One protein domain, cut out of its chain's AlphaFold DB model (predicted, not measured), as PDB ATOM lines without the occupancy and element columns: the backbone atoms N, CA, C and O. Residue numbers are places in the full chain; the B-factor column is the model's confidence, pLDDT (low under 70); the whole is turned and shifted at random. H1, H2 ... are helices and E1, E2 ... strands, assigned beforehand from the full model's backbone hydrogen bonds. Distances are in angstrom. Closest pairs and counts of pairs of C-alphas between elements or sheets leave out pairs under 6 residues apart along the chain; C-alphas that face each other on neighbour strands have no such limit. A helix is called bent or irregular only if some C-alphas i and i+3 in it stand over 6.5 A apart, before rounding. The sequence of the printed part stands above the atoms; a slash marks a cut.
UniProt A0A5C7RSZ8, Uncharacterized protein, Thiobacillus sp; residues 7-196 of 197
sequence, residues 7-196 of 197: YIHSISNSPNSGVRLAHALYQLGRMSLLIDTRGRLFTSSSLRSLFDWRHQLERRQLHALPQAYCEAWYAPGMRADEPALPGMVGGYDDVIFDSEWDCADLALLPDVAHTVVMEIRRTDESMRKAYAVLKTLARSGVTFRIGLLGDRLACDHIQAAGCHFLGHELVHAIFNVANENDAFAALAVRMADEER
ATOM      1  N   TYR A   7     151.519 -52.780 212.383       94.81
ATOM      2  CA  TYR A   7     150.525 -53.667 211.789       94.81
ATOM      3  C   TYR A   7     151.200 -54.644 210.831       94.81
ATOM      4  O   TYR A   7     151.994 -54.266 209.967       94.81
ATOM      5  N   ILE A   8     150.905 -55.926 211.019       95.44
ATOM      6  CA  ILE A   8     151.480 -57.027 210.259       95.44
ATOM      7  C   ILE A   8     150.352 -57.775 209.557       95.44
ATOM      8  O   ILE A   8     149.538 -58.434 210.199       95.44
ATOM      9  N   HIS A   9     150.320 -57.734 208.231       95.06
ATOM     10  CA  HIS A   9     149.361 -58.495 207.434       95.06
ATOM     11  C   HIS A   9     149.978 -59.845 207.069       95.06
ATOM     12  O   HIS A   9     150.792 -59.930 206.151       95.06
ATOM     13  N   SER A  10     149.619 -60.898 207.804       94.56
ATOM     14  CA  SER A  10     150.093 -62.262 207.555       94.56
ATOM     15  C   SER A  10     149.191 -62.949 206.530       94.56
ATOM     16  O   SER A  10     148.158 -63.517 206.884       94.56
ATOM     17  N   ILE A  11     149.589 -62.922 205.260       93.56
ATOM     18  CA  ILE A  11     148.853 -63.507 204.138       93.56
ATOM     19  C   ILE A  11     149.383 -64.917 203.858       93.56
ATOM     20  O   ILE A  11     150.498 -65.113 203.365       93.56
ATOM     21  N   SER A  12     148.566 -65.927 204.159       88.94
ATOM     22  CA  SER A  12     148.930 -67.325 203.916       88.94
ATOM     23  C   SER A  12     147.718 -68.234 203.726       88.94
ATOM     24  O   SER A  12     146.652 -68.060 204.322       88.94
ATOM     25  N   ASN A  13     147.904 -69.293 202.936       85.88
ATOM     26  CA  ASN A  13     146.969 -70.423 202.900       85.88
ATOM     27  C   ASN A  13     147.123 -71.343 204.122       85.88
ATOM     28  O   ASN A  13     146.216 -72.119 204.415       85.88
ATOM     29  N   SER A  14     148.252 -71.270 204.827       84.56
ATOM     30  CA  SER A  14     148.471 -71.962 206.094       84.56
ATOM     31  C   SER A  14     147.809 -71.186 207.236       84.56
ATOM     32  O   SER A  14     148.101 -69.999 207.385       84.56
ATOM     33  N   PRO A  15     146.980 -71.827 208.080       80.25
ATOM     34  CA  PRO A  15     146.449 -71.182 209.281       80.25
ATOM     35  C   PRO A  15     147.564 -70.837 210.286       80.25
ATOM     36  O   PRO A  15     147.464 -69.897 211.060       80.25
ATOM     37  N   ASN A  16     148.694 -71.542 210.253       87.56
ATOM     38  CA  ASN A  16     149.712 -71.398 211.293       87.56
ATOM     39  C   ASN A  16     150.727 -70.278 211.030       87.56
ATOM     40  O   ASN A  16     151.609 -70.075 211.858       87.56
ATOM     41  N   SER A  17     150.649 -69.568 209.899       90.75
ATOM     42  CA  SER A  17     151.660 -68.565 209.530       90.75
ATOM     43  C   SER A  17     151.719 -67.417 210.548       90.75
ATOM     44  O   SER A  17     152.781 -67.146 211.109       90.75
ATOM     45  N   GLY A  18     150.561 -66.843 210.899       92.12
ATOM     46  CA  GLY A  18     150.469 -65.783 211.908       92.12
ATOM     47  C   GLY A  18     150.923 -66.237 213.298       92.12
ATOM     48  O   GLY A  18     151.634 -65.507 213.980       92.12
ATOM     49  N   VAL A  19     150.603 -67.477 213.693       92.94
ATOM     50  CA  VAL A  19     151.035 -68.059 214.979       92.94
ATOM     51  C   VAL A  19     152.552 -68.262 215.024       92.94
ATOM     52  O   VAL A  19     153.186 -67.953 216.033       92.94
ATOM     53  N   ARG A  20     153.156 -68.766 213.940       95.19
ATOM     54  CA  ARG A  20     154.614 -68.952 213.846       95.19
ATOM     55  C   ARG A  20     155.353 -67.621 213.886       95.19
ATOM     56  O   ARG A  20     156.387 -67.531 214.540       95.19
ATOM     57  N   LEU A  21     154.805 -66.595 213.235       95.44
ATOM     58  CA  LEU A  21     155.358 -65.248 213.288       95.44
ATOM     59  C   LEU A  21     155.238 -64.639 214.689       95.44
ATOM     60  O   LEU A  21     156.225 -64.125 215.205       95.44
ATOM     61  N   ALA A  22     154.074 -64.764 215.330       95.31
ATOM     62  CA  ALA A  22     153.872 -64.323 216.709       95.31
ATOM     63  C   ALA A  22     154.864 -65.000 217.668       95.31
ATOM     64  O   ALA A  22     155.465 -64.341 218.508       95.31
ATOM     65  N   HIS A  23     155.099 -66.305 217.499       96.56
ATOM     66  CA  HIS A  23     156.101 -67.027 218.281       96.56
ATOM     67  C   HIS A  23     157.522 -66.491 218.057       96.56
ATOM     68  O   HIS A  23     158.242 -66.270 219.028       96.56
ATOM     69  N   ALA A  24     157.923 -66.239 216.809       96.50
ATOM     70  CA  ALA A  24     159.240 -65.676 216.511       96.50
ATOM     71  C   ALA A  24     159.424 -64.265 217.106       96.50
ATOM     72  O   ALA A  24     160.478 -63.958 217.653       96.50
ATOM     73  N   LEU A  25     158.387 -63.421 217.068       95.25
ATOM     74  CA  LEU A  25     158.401 -62.092 217.693       95.25
ATOM     75  C   LEU A  25     158.453 -62.180 219.227       95.25
ATOM     76  O   LEU A  25     159.216 -61.450 219.862       95.25
ATOM     77  N   TYR A  26     157.725 -63.125 219.822       95.44
ATOM     78  CA  TYR A  26     157.771 -63.403 221.259       95.44
ATOM     79  C   TYR A  26     159.163 -63.833 221.733       95.44
ATOM     80  O   TYR A  26     159.616 -63.404 222.793       95.44
ATOM     81  N   GLN A  27     159.889 -64.624 220.935       95.69
ATOM     82  CA  GLN A  27     161.284 -64.983 221.228       95.69
ATOM     83  C   GLN A  27     162.222 -63.765 221.257       95.69
ATOM     84  O   GLN A  27     163.252 -63.808 221.927       95.69
ATOM     85  N   LEU A  28     161.852 -62.669 220.587       93.44
ATOM     86  CA  LEU A  28     162.541 -61.375 220.651       93.44
ATOM     87  C   LEU A  28     162.009 -60.465 221.775       93.44
ATOM     88  O   LEU A  28     162.410 -59.306 221.867       93.44
ATOM     89  N   GLY A  29     161.120 -60.973 222.632       92.75
ATOM     90  CA  GLY A  29     160.536 -60.244 223.758       92.75
ATOM     91  C   GLY A  29     159.394 -59.300 223.381       92.75
ATOM     92  O   GLY A  29     159.036 -58.452 224.196       92.75
ATOM     93  N   ARG A  30     158.831 -59.424 222.173       92.75
ATOM     94  CA  ARG A  30     157.735 -58.569 221.699       92.75
ATOM     95  C   ARG A  30     156.372 -59.138 222.073       92.75
ATOM     96  O   ARG A  30     156.154 -60.350 222.015       92.75
ATOM     97  N   MET A  31     155.443 -58.256 222.420       93.81
ATOM     98  CA  MET A  31     154.066 -58.620 222.736       93.81
ATOM     99  C   MET A  31     153.167 -58.403 221.516       93.81
ATOM    100  O   MET A  31     152.925 -57.265 221.110       93.81
ATOM    101  N   SER A  32     152.651 -59.490 220.938       95.94
ATOM    102  CA  SER A  32     151.773 -59.434 219.763       95.94
ATOM    103  C   SER A  32     150.306 -59.716 220.099       95.94
ATOM    104  O   SER A  32     150.008 -60.594 220.914       95.94
ATOM    105  N   LEU A  33     149.398 -59.044 219.388       96.75
ATOM    106  CA  LEU A  33     147.988 -59.423 219.257       96.75
ATOM    107  C   LEU A  33     147.759 -60.079 217.889       96.75
ATOM    108  O   LEU A  33     147.952 -59.436 216.863       96.75
ATOM    109  N   LEU A  34     147.321 -61.337 217.859       95.75
ATOM    110  CA  LEU A  34     146.946 -62.056 216.639       95.75
ATOM    111  C   LEU A  34     145.430 -61.994 216.421       95.75
ATOM    112  O   LEU A  34     144.660 -62.620 217.148       95.75
ATOM    113  N   ILE A  35     144.999 -61.273 215.393       94.50
ATOM    114  CA  ILE A  35     143.598 -61.116 215.011       94.50
ATOM    115  C   ILE A  35     143.250 -62.150 213.932       94.50
ATOM    116  O   ILE A  35     143.748 -62.097 212.806       94.50
ATOM    117  N   ASP A  36     142.371 -63.089 214.277       92.31
ATOM    118  CA  ASP A  36     141.820 -64.098 213.368       92.31
ATOM    119  C   ASP A  36     140.680 -63.487 212.547       92.31
ATOM    120  O   ASP A  36     139.497 -63.634 212.874       92.31
ATOM    121  N   THR A  37     141.048 -62.760 211.490       91.44
ATOM    122  CA  THR A  37     140.089 -62.090 210.597       91.44
ATOM    123  C   THR A  37     139.410 -63.051 209.626       91.44
ATOM    124  O   THR A  37     138.348 -62.743 209.090       91.44
ATOM    125  N   ARG A  38     139.964 -64.252 209.431       88.12
ATOM    126  CA  ARG A  38     139.364 -65.310 208.602       88.12
ATOM    127  C   ARG A  38     138.503 -66.282 209.393       88.12
ATOM    128  O   ARG A  38     137.842 -67.133 208.801       88.12
ATOM    129  N   GLY A  39     138.522 -66.176 210.718       86.62
ATOM    130  CA  GLY A  39     137.815 -67.067 211.617       86.62
ATOM    131  C   GLY A  39     138.218 -68.527 211.427       86.62
ATOM    132  O   GLY A  39     137.339 -69.381 211.445       86.62
ATOM    133  N   ARG A  40     139.501 -68.821 211.186       85.44
ATOM    134  CA  ARG A  40     140.004 -70.188 210.932       85.44
ATOM    135  C   ARG A  40     140.931 -70.719 212.022       85.44
ATOM    136  O   ARG A  40     141.257 -71.904 212.002       85.44
ATOM    137  N   LEU A  41     141.363 -69.865 212.950       81.94
ATOM    138  CA  LEU A  41     142.343 -70.198 213.987       81.94
ATOM    139  C   LEU A  41     141.671 -70.537 215.313       81.94
ATOM    140  O   LEU A  41     142.070 -71.486 215.988       81.94
ATOM    141  N   PHE A  42     140.632 -69.783 215.676       76.81
ATOM    142  CA  PHE A  42     140.043 -69.832 217.017       76.81
ATOM    143  C   PHE A  42     138.537 -70.119 217.012       76.81
ATOM    144  O   PHE A  42     137.845 -69.792 217.975       76.81
ATOM    145  N   THR A  43     138.017 -70.770 215.965       67.75
ATOM    146  CA  THR A  43     136.585 -71.106 215.821       67.75
ATOM    147  C   THR A  43     136.000 -71.800 217.046       67.75
ATOM    148  O   THR A  43     134.932 -71.418 217.515       67.75
ATOM    149  N   SER A  44     136.718 -72.764 217.624       62.84
ATOM    150  CA  SER A  44     136.304 -73.479 218.839       62.84
ATOM    151  C   SER A  44     136.359 -72.625 220.112       62.84
ATOM    152  O   SER A  44     135.708 -72.947 221.103       62.84
ATOM    153  N   SER A  45     137.115 -71.524 220.094       61.16
ATOM    154  CA  SER A  45     137.260 -70.595 221.221       61.16
ATOM    155  C   SER A  45     136.298 -69.404 221.153       61.16
ATOM    156  O   SER A  45     136.170 -68.689 222.144       61.16
ATOM    157  N   SER A  46     135.576 -69.222 220.038       58.00
ATOM    158  CA  SER A  46     134.530 -68.194 219.870       58.00
ATOM    159  C   SER A  46     133.416 -68.273 220.927       58.00
ATOM    160  O   SER A  46     132.810 -67.263 221.262       58.00
ATOM    161  N   LEU A  47     133.221 -69.445 221.542       57.31
ATOM    162  CA  LEU A  47     132.275 -69.671 222.643       57.31
ATOM    163  C   LEU A  47     132.663 -68.976 223.964       57.31
ATOM    164  O   LEU A  47     131.930 -69.081 224.946       57.31
ATOM    165  N   ARG A  48     133.822 -68.309 224.032       61.94
ATOM    166  CA  ARG A  48     134.349 -67.704 225.269       61.94
ATOM    167  C   ARG A  48     133.949 -66.242 225.481       61.94
ATOM    168  O   ARG A  48     134.249 -65.701 226.542       61.94
ATOM    169  N   SER A  49     133.266 -65.616 224.523       66.38
ATOM    170  CA  SER A  49     132.713 -64.266 224.670       66.38
ATOM    171  C   SER A  49     131.247 -64.240 224.252       66.38
ATOM    172  O   SER A  49     130.888 -64.758 223.200       66.38
ATOM    173  N   LEU A  50     130.405 -63.598 225.066       70.12
ATOM    174  CA  LEU A  50     129.008 -63.308 224.717       70.12
ATOM    175  C   LEU A  50     128.885 -62.171 223.690       70.12
ATOM    176  O   LEU A  50     127.827 -61.998 223.094       70.12
ATOM    177  N   PHE A  51     129.953 -61.392 223.501       78.88
ATOM    178  CA  PHE A  51     129.998 -60.246 222.599       78.88
ATOM    179  C   PHE A  51     130.902 -60.550 221.411       78.88
ATOM    180  O   PHE A  51     132.058 -60.954 221.596       78.88
ATOM    181  N   ASP A  52     130.397 -60.312 220.202       86.38
ATOM    182  CA  ASP A  52     131.227 -60.309 219.001       86.38
ATOM    183  C   ASP A  52     132.260 -59.166 219.040       86.38
ATOM    184  O   ASP A  52     132.249 -58.299 219.922       86.38
ATOM    185  N   TRP A  53     133.195 -59.175 218.092       90.81
ATOM    186  CA  TRP A  53     134.271 -58.190 218.056       90.81
ATOM    187  C   TRP A  53     133.767 -56.748 217.867       90.81
ATOM    188  O   TRP A  53     134.409 -55.822 218.356       90.81
ATOM    189  N   ARG A  54     132.615 -56.536 217.208       92.69
ATOM    190  CA  ARG A  54     132.057 -55.191 216.982       92.69
ATOM    191  C   ARG A  54     131.555 -54.596 218.288       92.69
ATOM    192  O   ARG A  54     131.957 -53.496 218.655       92.69
ATOM    193  N   HIS A  55     130.779 -55.366 219.046       91.62
ATOM    194  CA  HIS A  55     130.319 -54.954 220.372       91.62
ATOM    195  C   HIS A  55     131.493 -54.732 221.341       91.62
ATOM    196  O   HIS A  55     131.448 -53.842 222.190       91.62
ATOM    197  N   GLN A  56     132.568 -55.517 221.215       92.19
ATOM    198  CA  GLN A  56     133.805 -55.305 221.973       92.19
ATOM    199  C   GLN A  56     134.458 -53.949 221.664       92.19
ATOM    200  O   GLN A  56     134.864 -53.247 222.593       92.19
ATOM    201  N   LEU A  57     134.508 -53.538 220.391       92.50
ATOM    202  CA  LEU A  57     134.997 -52.213 219.994       92.50
ATOM    203  C   LEU A  57     134.109 -51.081 220.515       92.50
ATOM    204  O   LEU A  57     134.623 -50.134 221.112       92.50
ATOM    205  N   GLU A  58     132.788 -51.193 220.348       91.50
ATOM    206  CA  GLU A  58     131.816 -50.195 220.825       91.50
ATOM    207  C   GLU A  58     131.971 -49.925 222.325       91.50
ATOM    208  O   GLU A  58     131.912 -48.783 222.786       91.50
ATOM    209  N   ARG A  59     132.218 -50.989 223.092       90.25
ATOM    210  CA  ARG A  59     132.377 -50.930 224.548       90.25
ATOM    211  C   ARG A  59     133.806 -50.656 224.999       90.25
ATOM    212  O   ARG A  59     134.031 -50.515 226.199       90.25
ATOM    213  N   ARG A  60     134.756 -50.587 224.063       89.88
ATOM    214  CA  ARG A  60     136.199 -50.493 224.321       89.88
ATOM    215  C   ARG A  60     136.714 -51.588 225.265       89.88
ATOM    216  O   ARG A  60     137.482 -51.326 226.188       89.88
ATOM    217  N   GLN A  61     136.247 -52.817 225.061       89.25
ATOM    218  CA  GLN A  61     136.570 -53.982 225.885       89.25
ATOM    219  C   GLN A  61     137.136 -55.104 225.020       89.25
ATOM    220  O   GLN A  61     136.393 -55.796 224.332       89.25
ATOM    221  N   LEU A  62     138.458 -55.282 225.064       90.25
ATOM    222  CA  LEU A  62     139.146 -56.314 224.298       90.25
ATOM    223  C   LEU A  62     139.099 -57.620 225.086       90.25
ATOM    224  O   LEU A  62     139.773 -57.759 226.107       90.25
ATOM    225  N   HIS A  63     138.311 -58.584 224.617       89.06
ATOM    226  CA  HIS A  63     138.295 -59.934 225.175       89.06
ATOM    227  C   HIS A  63     139.222 -60.838 224.364       89.06
ATOM    228  O   HIS A  63     138.777 -61.709 223.613       89.06
ATOM    229  N   ALA A  64     140.525 -60.597 224.509       89.69
ATOM    230  CA  ALA A  64     141.542 -61.438 223.903       89.69
ATOM    231  C   ALA A  64     141.688 -62.778 224.651       89.69
ATOM    232  O   ALA A  64     141.440 -62.903 225.851       89.69
ATOM    233  N   LEU A  65     142.083 -63.801 223.906       88.25
ATOM    234  CA  LEU A  65     142.336 -65.160 224.346       88.25
ATOM    235  C   LEU A  65     143.843 -65.326 224.575       88.25
ATOM    236  O   LEU A  65     144.593 -65.298 223.595       88.25
ATOM    237  N   PRO A  66     144.304 -65.558 225.814       88.94
ATOM    238  CA  PRO A  66     145.714 -65.825 226.069       88.94
ATOM    239  C   PRO A  66     146.187 -67.062 225.294       88.94
ATOM    240  O   PRO A  66     145.573 -68.128 225.391       88.94
ATOM    241  N   GLN A  67     147.269 -66.923 224.530       89.12
ATOM    242  CA  GLN A  67     147.984 -68.023 223.881       89.12
ATOM    243  C   GLN A  67     149.384 -68.155 224.492       89.12
ATOM    244  O   GLN A  67     149.833 -67.300 225.249       89.12
ATOM    245  N   ALA A  68     150.103 -69.221 224.137       88.00
ATOM    246  CA  ALA A  68     151.451 -69.463 224.656       88.00
ATOM    247  C   ALA A  68     152.459 -68.343 224.320       88.00
ATOM    248  O   ALA A  68     153.400 -68.134 225.077       88.00
ATOM    249  N   TYR A  69     152.270 -67.644 223.194       89.31
ATOM    250  CA  TYR A  69     153.245 -66.687 222.649       89.31
ATOM    251  C   TYR A  69     152.643 -65.331 222.255       89.31
ATOM    252  O   TYR A  69     153.349 -64.459 221.767       89.31
ATOM    253  N   CYS A  70     151.330 -65.158 222.384       92.69
ATOM    254  CA  CYS A  70     150.631 -63.929 222.015       92.69
ATOM    255  C   CYS A  70     149.274 -63.870 222.711       92.69
ATOM    256  O   CYS A  70     148.840 -64.836 223.343       92.69
ATOM    257  N   GLU A  71     148.576 -62.756 222.547       94.31
ATOM    258  CA  GLU A  71     147.136 -62.729 222.753       94.31
ATOM    259  C   GLU A  71     146.432 -62.891 221.409       94.31
ATOM    260  O   GLU A  71     146.917 -62.423 220.383       94.31
ATOM    261  N   ALA A  72     145.303 -63.590 221.396       92.31
ATOM    262  CA  ALA A  72     144.541 -63.857 220.186       92.31
ATOM    263  C   ALA A  72     143.162 -63.209 220.245       92.31
ATOM    264  O   ALA A  72     142.506 -63.238 221.281       92.31
ATOM    265  N   TRP A  73     142.668 -62.691 219.129       93.12
ATOM    266  CA  TRP A  73     141.328 -62.121 219.051       93.12
ATOM    267  C   TRP A  73     140.559 -62.694 217.868       93.12
ATOM    268  O   TRP A  73     140.990 -62.604 216.721       93.12
ATOM    269  N   TYR A  74     139.415 -63.314 218.155       91.62
ATOM    270  CA  TYR A  74     138.524 -63.845 217.131       91.62
ATOM    271  C   TYR A  74     137.658 -62.715 216.567       91.62
ATOM    272  O   TYR A  74     136.697 -62.286 217.210       91.62
ATOM    273  N   ALA A  75     138.005 -62.231 215.375       91.56
ATOM    274  CA  ALA A  75     137.355 -61.077 214.766       91.56
ATOM    275  C   ALA A  75     137.126 -61.268 213.255       91.56
ATOM    276  O   ALA A  75     137.685 -60.525 212.444       91.56
ATOM    277  N   PRO A  76     136.312 -62.262 212.847       90.12
ATOM    278  CA  PRO A  76     136.093 -62.554 211.438       90.12
ATOM    279  C   PRO A  76     135.547 -61.336 210.678       90.12
ATOM    280  O   PRO A  76     134.592 -60.687 211.122       90.12
ATOM    281  N   GLY A  77     136.161 -61.034 209.533       89.12
ATOM    282  CA  GLY A  77     135.841 -59.896 208.669       89.12
ATOM    283  C   GLY A  77     136.311 -58.530 209.180       89.12
ATOM    284  O   GLY A  77     135.957 -57.518 208.578       89.12
ATOM    285  N   MET A  78     137.065 -58.462 210.283       90.69
ATOM    286  CA  MET A  78     137.653 -57.202 210.742       90.69
ATOM    287  C   MET A  78     138.704 -56.707 209.747       90.69
ATOM    288  O   MET A  78     139.589 -57.460 209.334       90.69
ATOM    289  N   ARG A  79     138.630 -55.418 209.412       90.62
ATOM    290  CA  ARG A  79     139.623 -54.728 208.588       90.62
ATOM    291  C   ARG A  79     140.624 -53.985 209.467       90.62
ATOM    292  O   ARG A  79     140.297 -53.544 210.566       90.62
ATOM    293  N   ALA A  80     141.843 -53.812 208.965       90.44
ATOM    294  CA  ALA A  80     142.894 -53.094 209.683       90.44
ATOM    295  C   ALA A  80     142.655 -51.572 209.770       90.44
ATOM    296  O   ALA A  80     143.256 -50.915 210.616       90.44
ATOM    297  N   ASP A  81     141.765 -51.015 208.939       90.44
ATOM    298  CA  ASP A  81     141.343 -49.607 208.970       90.44
ATOM    299  C   ASP A  81     140.142 -49.332 209.888       90.44
ATOM    300  O   ASP A  81     139.608 -48.225 209.877       90.44
ATOM    301  N   GLU A  82     139.727 -50.307 210.701       92.50
ATOM    302  CA  GLU A  82     138.645 -50.137 211.669       92.50
ATOM    303  C   GLU A  82     138.954 -48.974 212.645       92.50
ATOM    304  O   GLU A  82     139.907 -49.071 213.427       92.50
ATOM    305  N   PRO A  83     138.168 -47.876 212.652       90.50
ATOM    306  CA  PRO A  83     138.541 -46.641 213.350       90.50
ATOM    307  C   PRO A  83     138.732 -46.782 214.861       90.50
ATOM    308  O   PRO A  83     139.508 -46.039 215.464       90.50
ATOM    309  N   ALA A  84     138.023 -47.720 215.494       91.50
ATOM    310  CA  ALA A  84     138.134 -47.958 216.932       91.50
ATOM    311  C   ALA A  84     139.360 -48.809 217.312       91.50
ATOM    312  O   ALA A  84     139.756 -48.816 218.481       91.50
ATOM    313  N   LEU A  85     139.978 -49.504 216.350       92.06
ATOM    314  CA  LEU A  85     141.052 -50.463 216.603       92.06
ATOM    315  C   LEU A  85     142.298 -49.837 217.254       92.06
ATOM    316  O   LEU A  85     142.750 -50.392 218.258       92.06
ATOM    317  N   PRO A  86     142.834 -48.681 216.804       90.12
ATOM    318  CA  PRO A  86     144.044 -48.102 217.399       90.12
ATOM    319  C   PRO A  86     143.911 -47.827 218.904       90.12
ATOM    320  O   PRO A  86     144.856 -48.027 219.664       90.12
ATOM    321  N   GLY A  87     142.714 -47.431 219.357       88.00
ATOM    322  CA  GLY A  87     142.428 -47.187 220.774       88.00
ATOM    323  C   GLY A  87     142.392 -48.452 221.637       88.00
ATOM    324  O   GLY A  87     142.462 -48.351 222.859       88.00
ATOM    325  N   MET A  88     142.298 -49.627 221.013       90.81
ATOM    326  CA  MET A  88     142.192 -50.928 221.681       90.81
ATOM    327  C   MET A  88     143.521 -51.672 221.769       90.81
ATOM    328  O   MET A  88     143.717 -52.472 222.679       90.81
ATOM    329  N   VAL A  89     144.436 -51.411 220.834       92.62
ATOM    330  CA  VAL A  89     145.650 -52.221 220.642       92.62
ATOM    331  C   VAL A  89     146.940 -51.528 221.085       92.62
ATOM    332  O   VAL A  89     148.022 -52.083 220.928       92.62
ATOM    333  N   GLY A  90     146.860 -50.346 221.706       88.94
ATOM    334  CA  GLY A  90     148.039 -49.611 222.199       88.94
ATOM    335  C   GLY A  90     148.843 -50.324 223.302       88.94
ATOM    336  O   GLY A  90     149.890 -49.834 223.727       88.94
ATOM    337  N   GLY A  91     148.349 -51.465 223.797       90.56
ATOM    338  CA  GLY A  91     149.049 -52.352 224.725       90.56
ATOM    339  C   GLY A  91     150.082 -53.278 224.072       90.56
ATOM    340  O   GLY A  91     150.934 -53.795 224.791       90.56
ATOM    341  N   TYR A  92     150.042 -53.455 222.750       93.94
ATOM    342  CA  TYR A  92     150.882 -54.405 222.018       93.94
ATOM    343  C   TYR A  92     151.980 -53.692 221.228       93.94
ATOM    344  O   TYR A  92     151.831 -52.532 220.844       93.94
ATOM    345  N   ASP A  93     153.068 -54.410 220.962       93.44
ATOM    346  CA  ASP A  93     154.134 -53.949 220.070       93.44
ATOM    347  C   ASP A  93     153.782 -54.255 218.604       93.44
ATOM    348  O   ASP A  93     154.116 -53.491 217.697       93.44
ATOM    349  N   ASP A  94     153.070 -55.365 218.371       94.81
ATOM    350  CA  ASP A  94     152.650 -55.814 217.044       94.81
ATOM    351  C   ASP A  94     151.181 -56.254 217.025       94.81
ATOM    352  O   ASP A  94     150.719 -56.973 217.912       94.81
ATOM    353  N   VAL A  95     150.465 -55.905 215.959       96.19
ATOM    354  CA  VAL A  95     149.133 -56.443 215.654       96.19
ATOM    355  C   VAL A  95     149.224 -57.234 214.361       96.19
ATOM    356  O   VAL A  95     149.513 -56.681 213.303       96.19
ATOM    357  N   ILE A  96     148.998 -58.540 214.449       95.88
ATOM    358  CA  ILE A  96     149.097 -59.480 213.337       95.88
ATOM    359  C   ILE A  96     147.688 -59.813 212.859       95.88
ATOM    360  O   ILE A  96     146.908 -60.407 213.593       95.88
ATOM    361  N   PHE A  97     147.369 -59.481 211.615       94.56
ATOM    362  CA  PHE A  97     146.114 -59.845 210.967       94.56
ATOM    363  C   PHE A  97     146.307 -61.141 210.176       94.56
ATOM    364  O   PHE A  97     147.118 -61.174 209.243       94.56
ATOM    365  N   ASP A  98     145.548 -62.192 210.502       92.31
ATOM    366  CA  ASP A  98     145.493 -63.427 209.707       92.31
ATOM    367  C   ASP A  98     144.732 -63.192 208.394       92.31
ATOM    368  O   ASP A  98     143.556 -63.511 208.267       92.31
ATOM    369  N   SER A  99     145.401 -62.585 207.418       88.56
ATOM    370  CA  SER A  99     144.768 -62.005 206.234       88.56
ATOM    371  C   SER A  99     144.567 -63.025 205.109       88.56
ATOM    372  O   SER A  99     145.305 -64.009 204.961       88.56
ATOM    373  N   GLU A 100     143.554 -62.790 204.276       84.62
ATOM    374  CA  GLU A 100     143.370 -63.519 203.022       84.62
ATOM    375  C   GLU A 100     144.199 -62.891 201.890       84.62
ATOM    376  O   GLU A 100     144.721 -61.788 201.999       84.62
ATOM    377  N   TRP A 101     144.346 -63.626 200.788       83.50
ATOM    378  CA  TRP A 101     144.962 -63.125 199.560       83.50
ATOM    379  C   TRP A 101     144.097 -62.102 198.813       83.50
ATOM    380  O   TRP A 101     144.568 -61.534 197.825       83.50
ATOM    381  N   ASP A 102     142.839 -61.909 199.219       75.81
ATOM    382  CA  ASP A 102     141.993 -60.890 198.617       75.81
ATOM    383  C   ASP A 102     142.501 -59.500 199.020       75.81
ATOM    384  O   ASP A 102     142.547 -59.128 200.191       75.81
ATOM    385  N   CYS A 103     142.939 -58.737 198.020       62.88
ATOM    386  CA  CYS A 103     143.509 -57.410 198.213       62.88
ATOM    387  C   CYS A 103     142.459 -56.374 198.640       62.88
ATOM    388  O   CYS A 103     142.851 -55.302 199.096       62.88
ATOM    389  N   ALA A 104     141.158 -56.662 198.490       61.75
ATOM    390  CA  ALA A 104     140.079 -55.760 198.908       61.75
ATOM    391  C   ALA A 104     140.108 -55.444 200.419       61.75
ATOM    392  O   ALA A 104     139.641 -54.381 200.847       61.75
ATOM    393  N   ASP A 105     140.713 -56.338 201.204       62.75
ATOM    394  CA  ASP A 105     140.818 -56.228 202.658       62.75
ATOM    395  C   ASP A 105     142.166 -55.669 203.135       62.75
ATOM    396  O   ASP A 105     142.351 -55.440 204.334       62.75
ATOM    397  N   LEU A 106     143.109 -55.406 202.220       81.31
ATOM    398  CA  LEU A 106     144.402 -54.823 202.570       81.31
ATOM    399  C   LEU A 106     144.256 -53.315 202.795       81.31
ATOM    400  O   LEU A 106     144.487 -52.498 201.903       81.31
ATOM    401  N   ALA A 107     143.849 -52.957 204.005       84.00
ATOM    402  CA  ALA A 107     143.692 -51.577 204.423       84.00
ATOM    403  C   ALA A 107     144.940 -51.082 205.167       84.00
ATOM    404  O   ALA A 107     145.275 -51.595 206.234       84.00
ATOM    405  N   LEU A 108     145.623 -50.081 204.603       86.94
ATOM    406  CA  LEU A 108     146.855 -49.517 205.156       86.94
ATOM    407  C   LEU A 108     146.599 -48.098 205.671       86.94
ATOM    408  O   LEU A 108     146.419 -47.168 204.889       86.94
ATOM    409  N   LEU A 109     146.584 -47.929 206.991       86.88
ATOM    410  CA  LEU A 109     146.482 -46.614 207.626       86.88
ATOM    411  C   LEU A 109     147.794 -45.823 207.445       86.88
ATOM    412  O   LEU A 109     148.851 -46.372 207.743       86.88
ATOM    413  N   PRO A 110     147.767 -44.551 207.013       81.00
ATOM    414  CA  PRO A 110     148.979 -43.808 206.646       81.00
ATOM    415  C   PRO A 110     149.964 -43.582 207.806       81.00
ATOM    416  O   PRO A 110     151.168 -43.562 207.574       81.00
ATOM    417  N   ASP A 111     149.472 -43.472 209.043       83.31
ATOM    418  CA  ASP A 111     150.286 -43.145 210.227       83.31
ATOM    419  C   ASP A 111     150.719 -44.380 211.040       83.31
ATOM    420  O   ASP A 111     151.156 -44.266 212.187       83.31
ATOM    421  N   VAL A 112     150.574 -45.581 210.471       85.56
ATOM    422  CA  VAL A 112     150.945 -46.849 211.114       85.56
ATOM    423  C   VAL A 112     152.036 -47.524 210.292       85.56
ATOM    424  O   VAL A 112     151.965 -47.566 209.068       85.56
ATOM    425  N   ALA A 113     153.051 -48.078 210.956       89.62
ATOM    426  CA  ALA A 113     154.054 -48.879 210.268       89.62
ATOM    427  C   ALA A 113     153.434 -50.209 209.812       89.62
ATOM    428  O   ALA A 113     152.948 -50.981 210.641       89.62
ATOM    429  N   HIS A 114     153.492 -50.496 208.509       92.69
ATOM    430  CA  HIS A 114     152.938 -51.725 207.932       92.69
ATOM    431  C   HIS A 114     154.023 -52.699 207.497       92.69
ATOM    432  O   HIS A 114     154.994 -52.332 206.834       92.69
ATOM    433  N   THR A 115     153.832 -53.976 207.811       94.50
ATOM    434  CA  THR A 115     154.590 -55.082 207.220       94.50
ATOM    435  C   THR A 115     153.624 -56.100 206.630       94.50
ATOM    436  O   THR A 115     152.775 -56.638 207.330       94.50
ATOM    437  N   VAL A 116     153.752 -56.399 205.342       94.81
ATOM    438  CA  VAL A 116     152.970 -57.440 204.672       94.81
ATOM    439  C   VAL A 116     153.830 -58.683 204.519       94.81
ATOM    440  O   VAL A 116     154.844 -58.670 203.829       94.81
ATOM    441  N   VAL A 117     153.431 -59.769 205.169       95.69
ATOM    442  CA  VAL A 117     154.141 -61.047 205.139       95.69
ATOM    443  C   VAL A 117     153.368 -62.010 204.253       95.69
ATOM    444  O   VAL A 117     152.196 -62.273 204.505       95.69
ATOM    445  N   MET A 118     154.012 -62.539 203.215       95.94
ATOM    446  CA  MET A 118     153.392 -63.439 202.244       95.94
ATOM    447  C   MET A 118     154.092 -64.796 202.240       95.94
ATOM    448  O   MET A 118     155.277 -64.894 201.917       95.94
ATOM    449  N   GLU A 119     153.337 -65.852 202.546       95.38
ATOM    450  CA  GLU A 119     153.797 -67.237 202.413       95.38
ATOM    451  C   GLU A 119     153.455 -67.784 201.021       95.38
ATOM    452  O   GLU A 119     152.320 -68.192 200.748       95.38
ATOM    453  N   ILE A 120     154.437 -67.791 200.123       95.50
ATOM    454  CA  ILE A 120     154.255 -68.085 198.702       95.50
ATOM    455  C   ILE A 120     154.544 -69.562 198.425       95.50
ATOM    456  O   ILE A 120     155.593 -70.100 198.779       95.50
ATOM    457  N   ARG A 121     153.614 -70.233 197.739       94.38
ATOM    458  CA  ARG A 121     153.793 -71.605 197.240       94.38
ATOM    459  C   ARG A 121     154.170 -71.594 195.762       94.38
ATOM    460  O   ARG A 121     153.729 -70.719 195.017       94.38
ATOM    461  N   ARG A 122     154.879 -72.631 195.301       94.88
ATOM    462  CA  ARG A 122     155.225 -72.839 193.883       94.88
ATOM    463  C   ARG A 122     154.036 -73.322 193.049       94.88
ATOM    464  O   ARG A 122     154.010 -74.439 192.543       94.88
ATOM    465  N   THR A 123     153.022 -72.473 192.950       95.00
ATOM    466  CA  THR A 123     151.814 -72.686 192.147       95.00
ATOM    467  C   THR A 123     151.442 -71.378 191.466       95.00
ATOM    468  O   THR A 123     151.576 -70.311 192.072       95.00
ATOM    469  N   ASP A 124     150.926 -71.448 190.241       93.06
ATOM    470  CA  ASP A 124     150.563 -70.253 189.470       93.06
ATOM    471  C   ASP A 124     149.515 -69.396 190.177       93.06
ATOM    472  O   ASP A 124     149.511 -68.174 190.064       93.06
ATOM    473  N   GLU A 125     148.597 -70.015 190.916       93.12
ATOM    474  CA  GLU A 125     147.604 -69.288 191.704       93.12
ATOM    475  C   GLU A 125     148.246 -68.485 192.844       93.12
ATOM    476  O   GLU A 125     147.999 -67.284 192.953       93.12
ATOM    477  N   SER A 126     149.100 -69.113 193.662       93.25
ATOM    478  CA  SER A 126     149.762 -68.436 194.785       93.25
ATOM    479  C   SER A 126     150.680 -67.311 194.310       93.25
ATOM    480  O   SER A 126     150.676 -66.237 194.904       93.25
ATOM    481  N   MET A 127     151.429 -67.535 193.228       94.69
ATOM    482  CA  MET A 127     152.313 -66.522 192.648       94.69
ATOM    483  C   MET A 127     151.514 -65.345 192.071       94.69
ATOM    484  O   MET A 127     151.830 -64.191 192.354       94.69
ATOM    485  N   ARG A 128     150.422 -65.604 191.333       93.75
ATOM    486  CA  ARG A 128     149.543 -64.532 190.821       93.75
ATOM    487  C   ARG A 128     148.933 -63.701 191.946       93.75
ATOM    488  O   ARG A 128     148.902 -62.478 191.834       93.75
ATOM    489  N   LYS A 129     148.476 -64.349 193.021       94.06
ATOM    490  CA  LYS A 129     147.931 -63.672 194.206       94.06
ATOM    491  C   LYS A 129     148.986 -62.803 194.896       94.06
ATOM    492  O   LYS A 129     148.719 -61.633 195.152       94.06
ATOM    493  N   ALA A 130     150.203 -63.311 195.091       94.62
ATOM    494  CA  ALA A 130     151.307 -62.526 195.651       94.62
ATOM    495  C   ALA A 130     151.656 -61.307 194.798       94.62
ATOM    496  O   ALA A 130     151.780 -60.196 195.311       94.62
ATOM    497  N   TYR A 131     151.730 -61.479 193.482       93.19
ATOM    498  CA  TYR A 131     151.988 -60.363 192.585       93.19
ATOM    499  C   TYR A 131     150.846 -59.329 192.575       93.19
ATOM    500  O   TYR A 131     151.096 -58.127 192.480       93.19
ATOM    501  N   ALA A 132     149.588 -59.763 192.715       92.69
ATOM    502  CA  ALA A 132     148.450 -58.855 192.857       92.69
ATOM    503  C   ALA A 132     148.555 -58.000 194.132       92.69
ATOM    504  O   ALA A 132     148.351 -56.788 194.054       92.69
ATOM    505  N   VAL A 133     148.962 -58.593 195.261       93.31
ATOM    506  CA  VAL A 133     149.233 -57.854 196.506       93.31
ATOM    507  C   VAL A 133     150.341 -56.820 196.295       93.31
ATOM    508  O   VAL A 133     150.146 -55.652 196.626       93.31
ATOM    509  N   LEU A 134     151.460 -57.195 195.661       92.56
ATOM    510  CA  LEU A 134     152.548 -56.254 195.357       92.56
ATOM    511  C   LEU A 134     152.081 -55.057 194.518       92.56
ATOM    512  O   LEU A 134     152.469 -53.921 194.790       92.56
ATOM    513  N   LYS A 135     151.219 -55.285 193.519       91.75
ATOM    514  CA  LYS A 135     150.637 -54.203 192.708       91.75
ATOM    515  C   LYS A 135     149.767 -53.256 193.529       91.75
ATOM    516  O   LYS A 135     149.788 -52.054 193.274       91.75
ATOM    517  N   THR A 136     148.981 -53.795 194.458       90.69
ATOM    518  CA  THR A 136     148.142 -52.999 195.365       90.69
ATOM    519  C   THR A 136     149.018 -52.145 196.275       90.69
ATOM    520  O   THR A 136     148.819 -50.935 196.352       90.69
ATOM    521  N   LEU A 137     150.053 -52.748 196.867       90.75
ATOM    522  CA  LEU A 137     151.029 -52.059 197.710       90.75
ATOM    523  C   LEU A 137     151.727 -50.918 196.969       90.75
ATOM    524  O   LEU A 137     151.679 -49.778 197.429       90.75
ATOM    525  N   ALA A 138     152.261 -51.179 195.775       89.88
ATOM    526  CA  ALA A 138     152.930 -50.173 194.946       89.88
ATOM    527  C   ALA A 138     152.042 -48.962 194.587       89.88
ATOM    528  O   ALA A 138     152.555 -47.902 194.249       89.88
ATOM    529  N   ARG A 139     150.711 -49.105 194.646       88.75
ATOM    530  CA  ARG A 139     149.741 -48.031 194.363       88.75
ATOM    531  C   ARG A 139     149.170 -47.364 195.612       88.75
ATOM    532  O   ARG A 139     148.430 -46.396 195.473       88.75
ATOM    533  N   SER A 140     149.472 -47.881 196.802       86.56
ATOM    534  CA  SER A 140     148.845 -47.432 198.050       86.56
ATOM    535  C   SER A 140     149.285 -46.033 198.487       86.56
ATOM    536  O   SER A 140     148.533 -45.353 199.176       86.56
ATOM    537  N   GLY A 141     150.494 -45.599 198.106       84.56
ATOM    538  CA  GLY A 141     151.092 -44.351 198.593       84.56
ATOM    539  C   GLY A 141     151.459 -44.373 200.084       84.56
ATOM    540  O   GLY A 141     151.873 -43.349 200.617       84.56
ATOM    541  N   VAL A 142     151.314 -45.523 200.752       86.62
ATOM    542  CA  VAL A 142     151.643 -45.726 202.166       86.62
ATOM    543  C   VAL A 142     153.019 -46.373 202.275       86.62
ATOM    544  O   VAL A 142     153.407 -47.173 201.425       86.62
ATOM    545  N   THR A 143     153.773 -46.047 203.323       87.38
ATOM    546  CA  THR A 143     155.030 -46.738 203.621       87.38
ATOM    547  C   THR A 143     154.743 -48.130 204.179       87.38
ATOM    548  O   THR A 143     154.049 -48.290 205.181       87.38
ATOM    549  N   PHE A 144     155.308 -49.150 203.544       90.25
ATOM    550  CA  PHE A 144     155.176 -50.539 203.968       90.25
ATOM    551  C   PHE A 144     156.498 -51.282 203.789       90.25
ATOM    552  O   PHE A 144     157.406 -50.845 203.082       90.25
ATOM    553  N   ARG A 145     156.571 -52.456 204.407       92.81
ATOM    554  CA  ARG A 145     157.617 -53.460 204.200       92.81
ATOM    555  C   ARG A 145     156.982 -54.769 203.775       92.81
ATOM    556  O   ARG A 145     155.820 -55.022 204.086       92.81
ATOM    557  N   ILE A 146     157.731 -55.607 203.075       94.38
ATOM    558  CA  ILE A 146     157.248 -56.881 202.549       94.38
ATOM    559  C   ILE A 146     158.185 -57.997 202.999       94.38
ATOM    560  O   ILE A 146     159.369 -57.969 202.687       94.38
ATOM    561  N   GLY A 147     157.659 -59.002 203.693       95.44
ATOM    562  CA  GLY A 147     158.370 -60.242 204.002       95.44
ATOM    563  C   GLY A 147     157.911 -61.371 203.084       95.44
ATOM    564  O   GLY A 147     156.724 -61.694 203.068       95.44
ATOM    565  N   LEU A 148     158.825 -61.987 202.333       96.25
ATOM    566  CA  LEU A 148     158.535 -63.164 201.509       96.25
ATOM    567  C   LEU A 148     159.101 -64.419 202.170       96.25
ATOM    568  O   LEU A 148     160.289 -64.469 202.492       96.25
ATOM    569  N   LEU A 149     158.260 -65.438 202.335       95.81
ATOM    570  CA  LEU A 149     158.651 -66.752 202.846       95.81
ATOM    571  C   LEU A 149     157.903 -67.868 202.102       95.81
ATOM    572  O   LEU A 149     156.917 -67.610 201.416       95.81
ATOM    573  N   GLY A 150     158.343 -69.118 202.249       94.44
ATOM    574  CA  GLY A 150     157.724 -70.277 201.599       94.44
ATOM    575  C   GLY A 150     158.659 -70.930 200.585       94.44
ATOM    576  O   GLY A 150     159.810 -71.215 200.905       94.44
ATOM    577  N   ASP A 151     158.173 -71.203 199.373       96.25
ATOM    578  CA  ASP A 151     159.010 -71.782 198.321       96.25
ATOM    579  C   ASP A 151     160.023 -70.755 197.806       96.25
ATOM    580  O   ASP A 151     159.653 -69.686 197.318       96.25
ATOM    581  N   ARG A 152     161.306 -71.119 197.875       95.56
ATOM    582  CA  ARG A 152     162.423 -70.272 197.451       95.56
ATOM    583  C   ARG A 152     162.272 -69.752 196.026       95.56
ATOM    584  O   ARG A 152     162.358 -68.553 195.800       95.56
ATOM    585  N   LEU A 153     162.054 -70.650 195.064       96.12
ATOM    586  CA  LEU A 153     162.035 -70.274 193.651       96.12
ATOM    587  C   LEU A 153     160.829 -69.387 193.336       96.12
ATOM    588  O   LEU A 153     160.940 -68.473 192.522       96.12
ATOM    589  N   ALA A 154     159.693 -69.630 193.990       96.38
ATOM    590  CA  ALA A 154     158.521 -68.774 193.875       96.38
ATOM    591  C   ALA A 154     158.766 -67.379 194.478       96.38
ATOM    592  O   ALA A 154     158.394 -66.383 193.859       96.38
ATOM    593  N   CYS A 155     159.417 -67.290 195.643       96.50
ATOM    594  CA  CYS A 155     159.764 -66.008 196.264       96.50
ATOM    595  C   CYS A 155     160.743 -65.207 195.397       96.50
ATOM    596  O   CYS A 155     160.480 -64.039 195.114       96.50
ATOM    597  N   ASP A 156     161.803 -65.849 194.901       95.19
ATOM    598  CA  ASP A 156     162.787 -65.222 194.011       95.19
ATOM    599  C   ASP A 156     162.124 -64.722 192.717       95.19
ATOM    600  O   ASP A 156     162.385 -63.607 192.263       95.19
ATOM    601  N   HIS A 157     161.210 -65.514 192.146       95.31
ATOM    602  CA  HIS A 157     160.467 -65.130 190.947       95.31
ATOM    603  C   HIS A 157     159.559 -63.917 191.187       95.31
ATOM    604  O   HIS A 157     159.530 -62.993 190.373       95.31
ATOM    605  N   ILE A 158     158.838 -63.892 192.310       94.69
ATOM    606  CA  ILE A 158     157.950 -62.780 192.668       94.69
ATOM    607  C   ILE A 158     158.739 -61.508 192.969       94.69
ATOM    608  O   ILE A 158     158.345 -60.434 192.511       94.69
ATOM    609  N   GLN A 159     159.871 -61.623 193.664       94.38
ATOM    610  CA  GLN A 159     160.776 -60.501 193.885       94.38
ATOM    611  C   GLN A 159     161.292 -59.949 192.550       94.38
ATOM    612  O   GLN A 159     161.164 -58.753 192.302       94.38
ATOM    613  N   ALA A 160     161.789 -60.809 191.652       92.62
ATOM    614  CA  ALA A 160     162.274 -60.397 190.335       92.62
ATOM    615  C   ALA A 160     161.182 -59.723 189.482       92.62
ATOM    616  O   ALA A 160     161.435 -58.696 188.850       92.62
ATOM    617  N   ALA A 161     159.955 -60.257 189.497       92.31
ATOM    618  CA  ALA A 161     158.815 -59.646 188.817       92.31
ATOM    619  C   ALA A 161     158.469 -58.269 189.411       92.31
ATOM    620  O   ALA A 161     158.261 -57.314 188.664       92.31
ATOM    621  N   GLY A 162     158.457 -58.143 190.742       91.25
ATOM    622  CA  GLY A 162     158.272 -56.863 191.427       91.25
ATOM    623  C   GLY A 162     159.312 -55.827 190.998       91.25
ATOM    624  O   GLY A 162     158.937 -54.729 190.587       91.25
ATOM    625  N   CYS A 163     160.596 -56.205 190.990       88.06
ATOM    626  CA  CYS A 163     161.688 -55.346 190.522       88.06
ATOM    627  C   CYS A 163     161.475 -54.859 189.088       88.06
ATOM    628  O   CYS A 163     161.677 -53.683 188.791       88.06
ATOM    629  N   HIS A 164     161.090 -55.767 188.193       90.00
ATOM    630  CA  HIS A 164     161.006 -55.470 186.770       90.00
ATOM    631  C   HIS A 164     159.807 -54.581 186.416       90.00
ATOM    632  O   HIS A 164     159.925 -53.702 185.565       90.00
ATOM    633  N   PHE A 165     158.658 -54.798 187.058       90.81
ATOM    634  CA  PHE A 165     157.395 -54.186 186.634       90.81
ATOM    635  C   PHE A 165     156.868 -53.084 187.559       90.81
ATOM    636  O   PHE A 165     156.046 -52.284 187.113       90.81
ATOM    637  N   LEU A 166     157.269 -53.057 188.835       89.38
ATOM    638  CA  LEU A 166     156.688 -52.161 189.850       89.38
ATOM    639  C   LEU A 166     157.668 -51.095 190.359       89.38
ATOM    640  O   LEU A 166     157.266 -50.212 191.111       89.38
ATOM    641  N   GLY A 167     158.921 -51.127 189.896       81.06
ATOM    642  CA  GLY A 167     159.923 -50.096 190.162       81.06
ATOM    643  C   GLY A 167     160.785 -50.352 191.400       81.06
ATOM    644  O   GLY A 167     160.520 -51.235 192.215       81.06
ATOM    645  N   HIS A 168     161.855 -49.562 191.526       72.62
ATOM    646  CA  HIS A 168     162.915 -49.772 192.517       72.62
ATOM    647  C   HIS A 168     162.490 -49.531 193.972       72.62
ATOM    648  O   HIS A 168     163.045 -50.171 194.860       72.62
ATOM    649  N   GLU A 169     161.525 -48.650 194.244       75.44
ATOM    650  CA  GLU A 169     161.091 -48.358 195.622       75.44
ATOM    651  C   GLU A 169     160.480 -49.590 196.299       75.44
ATOM    652  O   GLU A 169     160.805 -49.897 197.445       75.44
ATOM    653  N   LEU A 170     159.694 -50.376 195.555       80.12
ATOM    654  CA  LEU A 170     159.133 -51.633 196.044       80.12
ATOM    655  C   LEU A 170     160.230 -52.645 196.413       80.12
ATOM    656  O   LEU A 170     160.089 -53.387 197.378       80.12
ATOM    657  N   VAL A 171     161.332 -52.673 195.659       75.38
ATOM    658  CA  VAL A 171     162.434 -53.629 195.859       75.38
ATOM    659  C   VAL A 171     163.116 -53.423 197.200       75.38
ATOM    660  O   VAL A 171     163.399 -54.394 197.896       75.38
ATOM    661  N   HIS A 172     163.349 -52.166 197.575       82.62
ATOM    662  CA  HIS A 172     163.999 -51.834 198.842       82.62
ATOM    663  C   HIS A 172     163.112 -52.167 200.049       82.62
ATOM    664  O   HIS A 172     163.621 -52.341 201.151       82.62
ATOM    665  N   ALA A 173     161.802 -52.306 199.838       88.19
ATOM    666  CA  ALA A 173     160.859 -52.718 200.867       88.19
ATOM    667  C   ALA A 173     160.764 -54.247 201.044       88.19
ATOM    668  O   ALA A 173     160.116 -54.686 201.995       88.19
ATOM    669  N   ILE A 174     161.356 -55.064 200.157       92.06
ATOM    670  CA  ILE A 174     161.225 -56.531 200.175       92.06
ATOM    671  C   ILE A 174     162.380 -57.203 200.930       92.06
ATOM    672  O   ILE A 174     163.545 -57.094 200.555       92.06
ATOM    673  N   PHE A 175     162.022 -58.034 201.908       92.19
ATOM    674  CA  PHE A 175     162.892 -58.973 202.611       92.19
ATOM    675  C   PHE A 175     162.496 -60.392 202.219       92.19
ATOM    676  O   PHE A 175     161.445 -60.896 202.618       92.19
ATOM    677  N   ASN A 176     163.333 -61.044 201.418       93.62
ATOM    678  CA  ASN A 176     163.139 -62.438 201.041       93.62
ATOM    679  C   ASN A 176     163.920 -63.338 201.999       93.62
ATOM    680  O   ASN A 176     165.149 -63.372 201.967       93.62
ATOM    681  N   VAL A 177     163.193 -64.057 202.852       94.81
ATOM    682  CA  VAL A 177     163.747 -64.970 203.863       94.81
ATOM    683  C   VAL A 177     163.496 -66.438 203.507       94.81
ATOM    684  O   VAL A 177     163.716 -67.325 204.324       94.81
ATOM    685  N   ALA A 178     163.048 -66.735 202.281       93.12
ATOM    686  CA  ALA A 178     162.770 -68.109 201.853       93.12
ATOM    687  C   ALA A 178     164.033 -68.992 201.759       93.12
ATOM    688  O   ALA A 178     163.931 -70.214 201.674       93.12
ATOM    689  N   ASN A 179     165.219 -68.376 201.771       90.75
ATOM    690  CA  ASN A 179     166.519 -69.047 201.819       90.75
ATOM    691  C   ASN A 179     167.023 -69.326 203.242       90.75
ATOM    692  O   ASN A 179     168.038 -70.003 203.402       90.75
ATOM    693  N   GLU A 180     166.355 -68.789 204.260       92.56
ATOM    694  CA  GLU A 180     166.808 -68.870 205.644       92.56
ATOM    695  C   GLU A 180     166.408 -70.206 206.280       92.56
ATOM    696  O   GLU A 180     165.325 -70.736 206.025       92.56
ATOM    697  N   ASN A 181     167.269 -70.734 207.156       87.81
ATOM    698  CA  ASN A 181     167.018 -72.003 207.854       87.81
ATOM    699  C   ASN A 181     165.758 -71.940 208.733       87.81
ATOM    700  O   ASN A 181     164.986 -72.895 208.786       87.81
ATOM    701  N   ASP A 182     165.546 -70.803 209.399       92.31
ATOM    702  CA  ASP A 182     164.295 -70.467 210.073       92.31
ATOM    703  C   ASP A 182     163.785 -69.124 209.544       92.31
ATOM    704  O   ASP A 182     164.133 -68.053 210.040       92.31
ATOM    705  N   ALA A 183     162.956 -69.197 208.502       93.81
ATOM    706  CA  ALA A 183     162.405 -68.023 207.837       93.81
ATOM    707  C   ALA A 183     161.601 -67.109 208.779       93.81
ATOM    708  O   ALA A 183     161.624 -65.894 208.600       93.81
ATOM    709  N   PHE A 184     160.906 -67.651 209.788       94.56
ATOM    710  CA  PHE A 184     160.109 -66.823 210.701       94.56
ATOM    711  C   PHE A 184     160.996 -66.104 211.714       94.56
ATOM    712  O   PHE A 184     160.791 -64.912 211.946       94.56
ATOM    713  N   ALA A 185     162.005 -66.787 212.261       94.44
ATOM    714  CA  ALA A 185     162.994 -66.148 213.125       94.44
ATOM    715  C   ALA A 185     163.784 -65.069 212.367       94.44
ATOM    716  O   ALA A 185     163.903 -63.942 212.845       94.44
ATOM    717  N   ALA A 186     164.252 -65.373 211.151       94.25
ATOM    718  CA  ALA A 186     164.963 -64.410 210.315       94.25
ATOM    719  C   ALA A 186     164.095 -63.187 209.980       94.25
ATOM    720  O   ALA A 186     164.567 -62.051 210.057       94.25
ATOM    721  N   LEU A 187     162.814 -63.399 209.664       93.75
ATOM    722  CA  LEU A 187     161.870 -62.311 209.424       93.75
ATOM    723  C   LEU A 187     161.660 -61.453 210.674       93.75
ATOM    724  O   LEU A 187     161.747 -60.231 210.582       93.75
ATOM    725  N   ALA A 188     161.436 -62.068 211.839       93.44
ATOM    726  CA  ALA A 188     161.258 -61.347 213.098       93.44
ATOM    727  C   ALA A 188     162.491 -60.493 213.446       93.44
ATOM    728  O   ALA A 188     162.341 -59.344 213.859       93.44
ATOM    729  N   VAL A 189     163.702 -61.006 213.202       91.75
ATOM    730  CA  VAL A 189     164.953 -60.252 213.387       91.75
ATOM    731  C   VAL A 189     165.024 -59.059 212.434       91.75
ATOM    732  O   VAL A 189     165.229 -57.939 212.888       91.75
ATOM    733  N   ARG A 190     164.753 -59.244 211.134       89.69
ATOM    734  CA  ARG A 190     164.698 -58.133 210.155       89.69
ATOM    735  C   ARG A 190     163.654 -57.076 210.509       89.69
ATOM    736  O   ARG A 190     163.810 -55.906 210.171       89.69
ATOM    737  N   MET A 191     162.579 -57.497 211.161       89.00
ATOM    738  CA  MET A 191     161.534 -56.618 211.665       89.00
ATOM    739  C   MET A 191     161.971 -55.856 212.927       89.00
ATOM    740  O   MET A 191     161.510 -54.736 213.123       89.00
ATOM    741  N   ALA A 192     162.832 -56.424 213.772       82.56
ATOM    742  CA  ALA A 192     163.304 -55.802 215.013       82.56
ATOM    743  C   ALA A 192     164.573 -54.940 214.836       82.56
ATOM    744  O   ALA A 192     164.696 -53.891 215.465       82.56
ATOM    745  N   ASP A 193     165.514 -55.356 213.983       68.81
ATOM    746  CA  ASP A 193     166.830 -54.710 213.832       68.81
ATOM    747  C   ASP A 193     166.758 -53.304 213.219       68.81
ATOM    748  O   ASP A 193     167.611 -52.459 213.490       68.81
ATOM    749  N   GLU A 194     165.725 -53.012 212.435       55.97
ATOM    750  CA  GLU A 194     165.582 -51.719 211.756       55.97
ATOM    751  C   GLU A 194     164.814 -50.669 212.577       55.97
ATOM    752  O   GLU A 194     164.544 -49.578 212.090       55.97
ATOM    753  N   GLU A 195     164.537 -50.949 213.856       45.97
ATOM    754  CA  GLU A 195     164.104 -49.943 214.843       45.97
ATOM    755  C   GLU A 195     165.299 -49.212 215.502       45.97
ATOM    756  O   GLU A 195     165.100 -48.350 216.361       45.97
ATOM    757  N   ARG A 196     166.544 -49.565 215.135       36.84
ATOM    758  CA  ARG A 196     167.792 -48.958 215.646       36.84
ATOM    759  C   ARG A 196     168.549 -48.082 214.636       36.84
ATOM    760  O   ARG A 196     169.577 -47.526 215.023       36.84
TER     761      ARG A 196
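This is residues 7 to 196 of the 197 residues of an uncharacterized protein of Thiobacillus sp (UniProt A0A5C7RSZ8). What is the main picture? One twisted sheet of seven parallel strands makes the core, with H5 and H6 over one face of its E5 to E7 part, H8 over the other face there, and the sheet curled round H1 on the same face as H8. With H2 by the E3 edge, these are three layers, helices on both faces of a sheet: H5 and H6 on one, H1, H2 and H8 on the other. What makes it up? The printed part has 190 residues, mixed helices and strands, in the order E1 H1 E2 H2 H3 E3 H4 E4 E5 H5 E6 H6 H7 E7 H8; the sheet's order is E3 E2 E4 E1 E5 E6 E7. It is compact, radius of gyration of the C-alphas 16.1 A, spanning 49 by 36 by 32 A.

How does it begin? E1 (residues 7 to 11), H1 (17 to 27) and E2 (32 to 36) form a split strand-helix-strand unit, its parallel strands separated by E4 (94 to 99), with a right-handed crossover. N 8 and O 95, 2.8 A, and N 33 and O 94, 2.9 A, are within hydrogen-bond range. What follows? E2, H2 (43 to 48), H3 (53 to 58) and E3 (71 to 74) form an unsplit unit, with N 34 and O 71 at 2.8 A; H3 is not on the sheet. E3, H4 (86 to 89) and E4 form another split strand-helix-strand unit, with E2 between the two strands in the sheet and a right-handed crossover; H4 is only just not on the sheet, with 4 pairs of C-alphas within 10 A. What comes next? E5 (113 to 120), the parallel neighbour of E1 with N 9 and O 115 at 2.8 A, H5 (124 to 139) and E6 (144 to 150) form a strand-helix-strand unit with a right-handed crossover, and E6, H6 (152 to 166), H7 (168 to 172) and E7 (174 to 176) form another, its crossover right-handed too; N 116 and O 145 are 2.8 A apart, N 148 and O 175 2.9 A. H5 and H6 touch at Tyr 131 and Ile 158, C-alphas 6.4 A apart, the same way at 37 degrees, only just steep; H7 only grazes the sheet. What closes it? H8 (183 to 193), height over the sheet 9.6 A, touches H1, closest C-alphas Ala 24 and Ala 185, 5.1 A, the same way at a steep tilt of 52 degrees. Every O i to N i+4 pair is within hydrogen-bond range in H1, H3, H5, H6, H7 and H8; H2 has 0 of 2, but 2 of 3 O i to N i+3 pairs, and H4 is too short.

Where are the anchors? E1 begins at C-alpha 7 (150.525, -53.667, 211.789); H8 ends at C-alpha 193 (166.830, -54.710, 213.832). Which elements are long? H5 measures 22.8 A, E5 22.4 A, H6 20.5 A and E6 20.0 A; H2 is only just irregular, C-alphas 44 and 47 being 6.7 A apart.

How large is it? The farthest C-alphas, Leu 50 and His 164, are 50.3 A apart; the printed part has no cut. Which places need care? The links H3 to E3, E3 to H4 and E4 to E5 are long; pLDDT is under 70 at residues 43 to 49, 103 to 105 and 193 to 196.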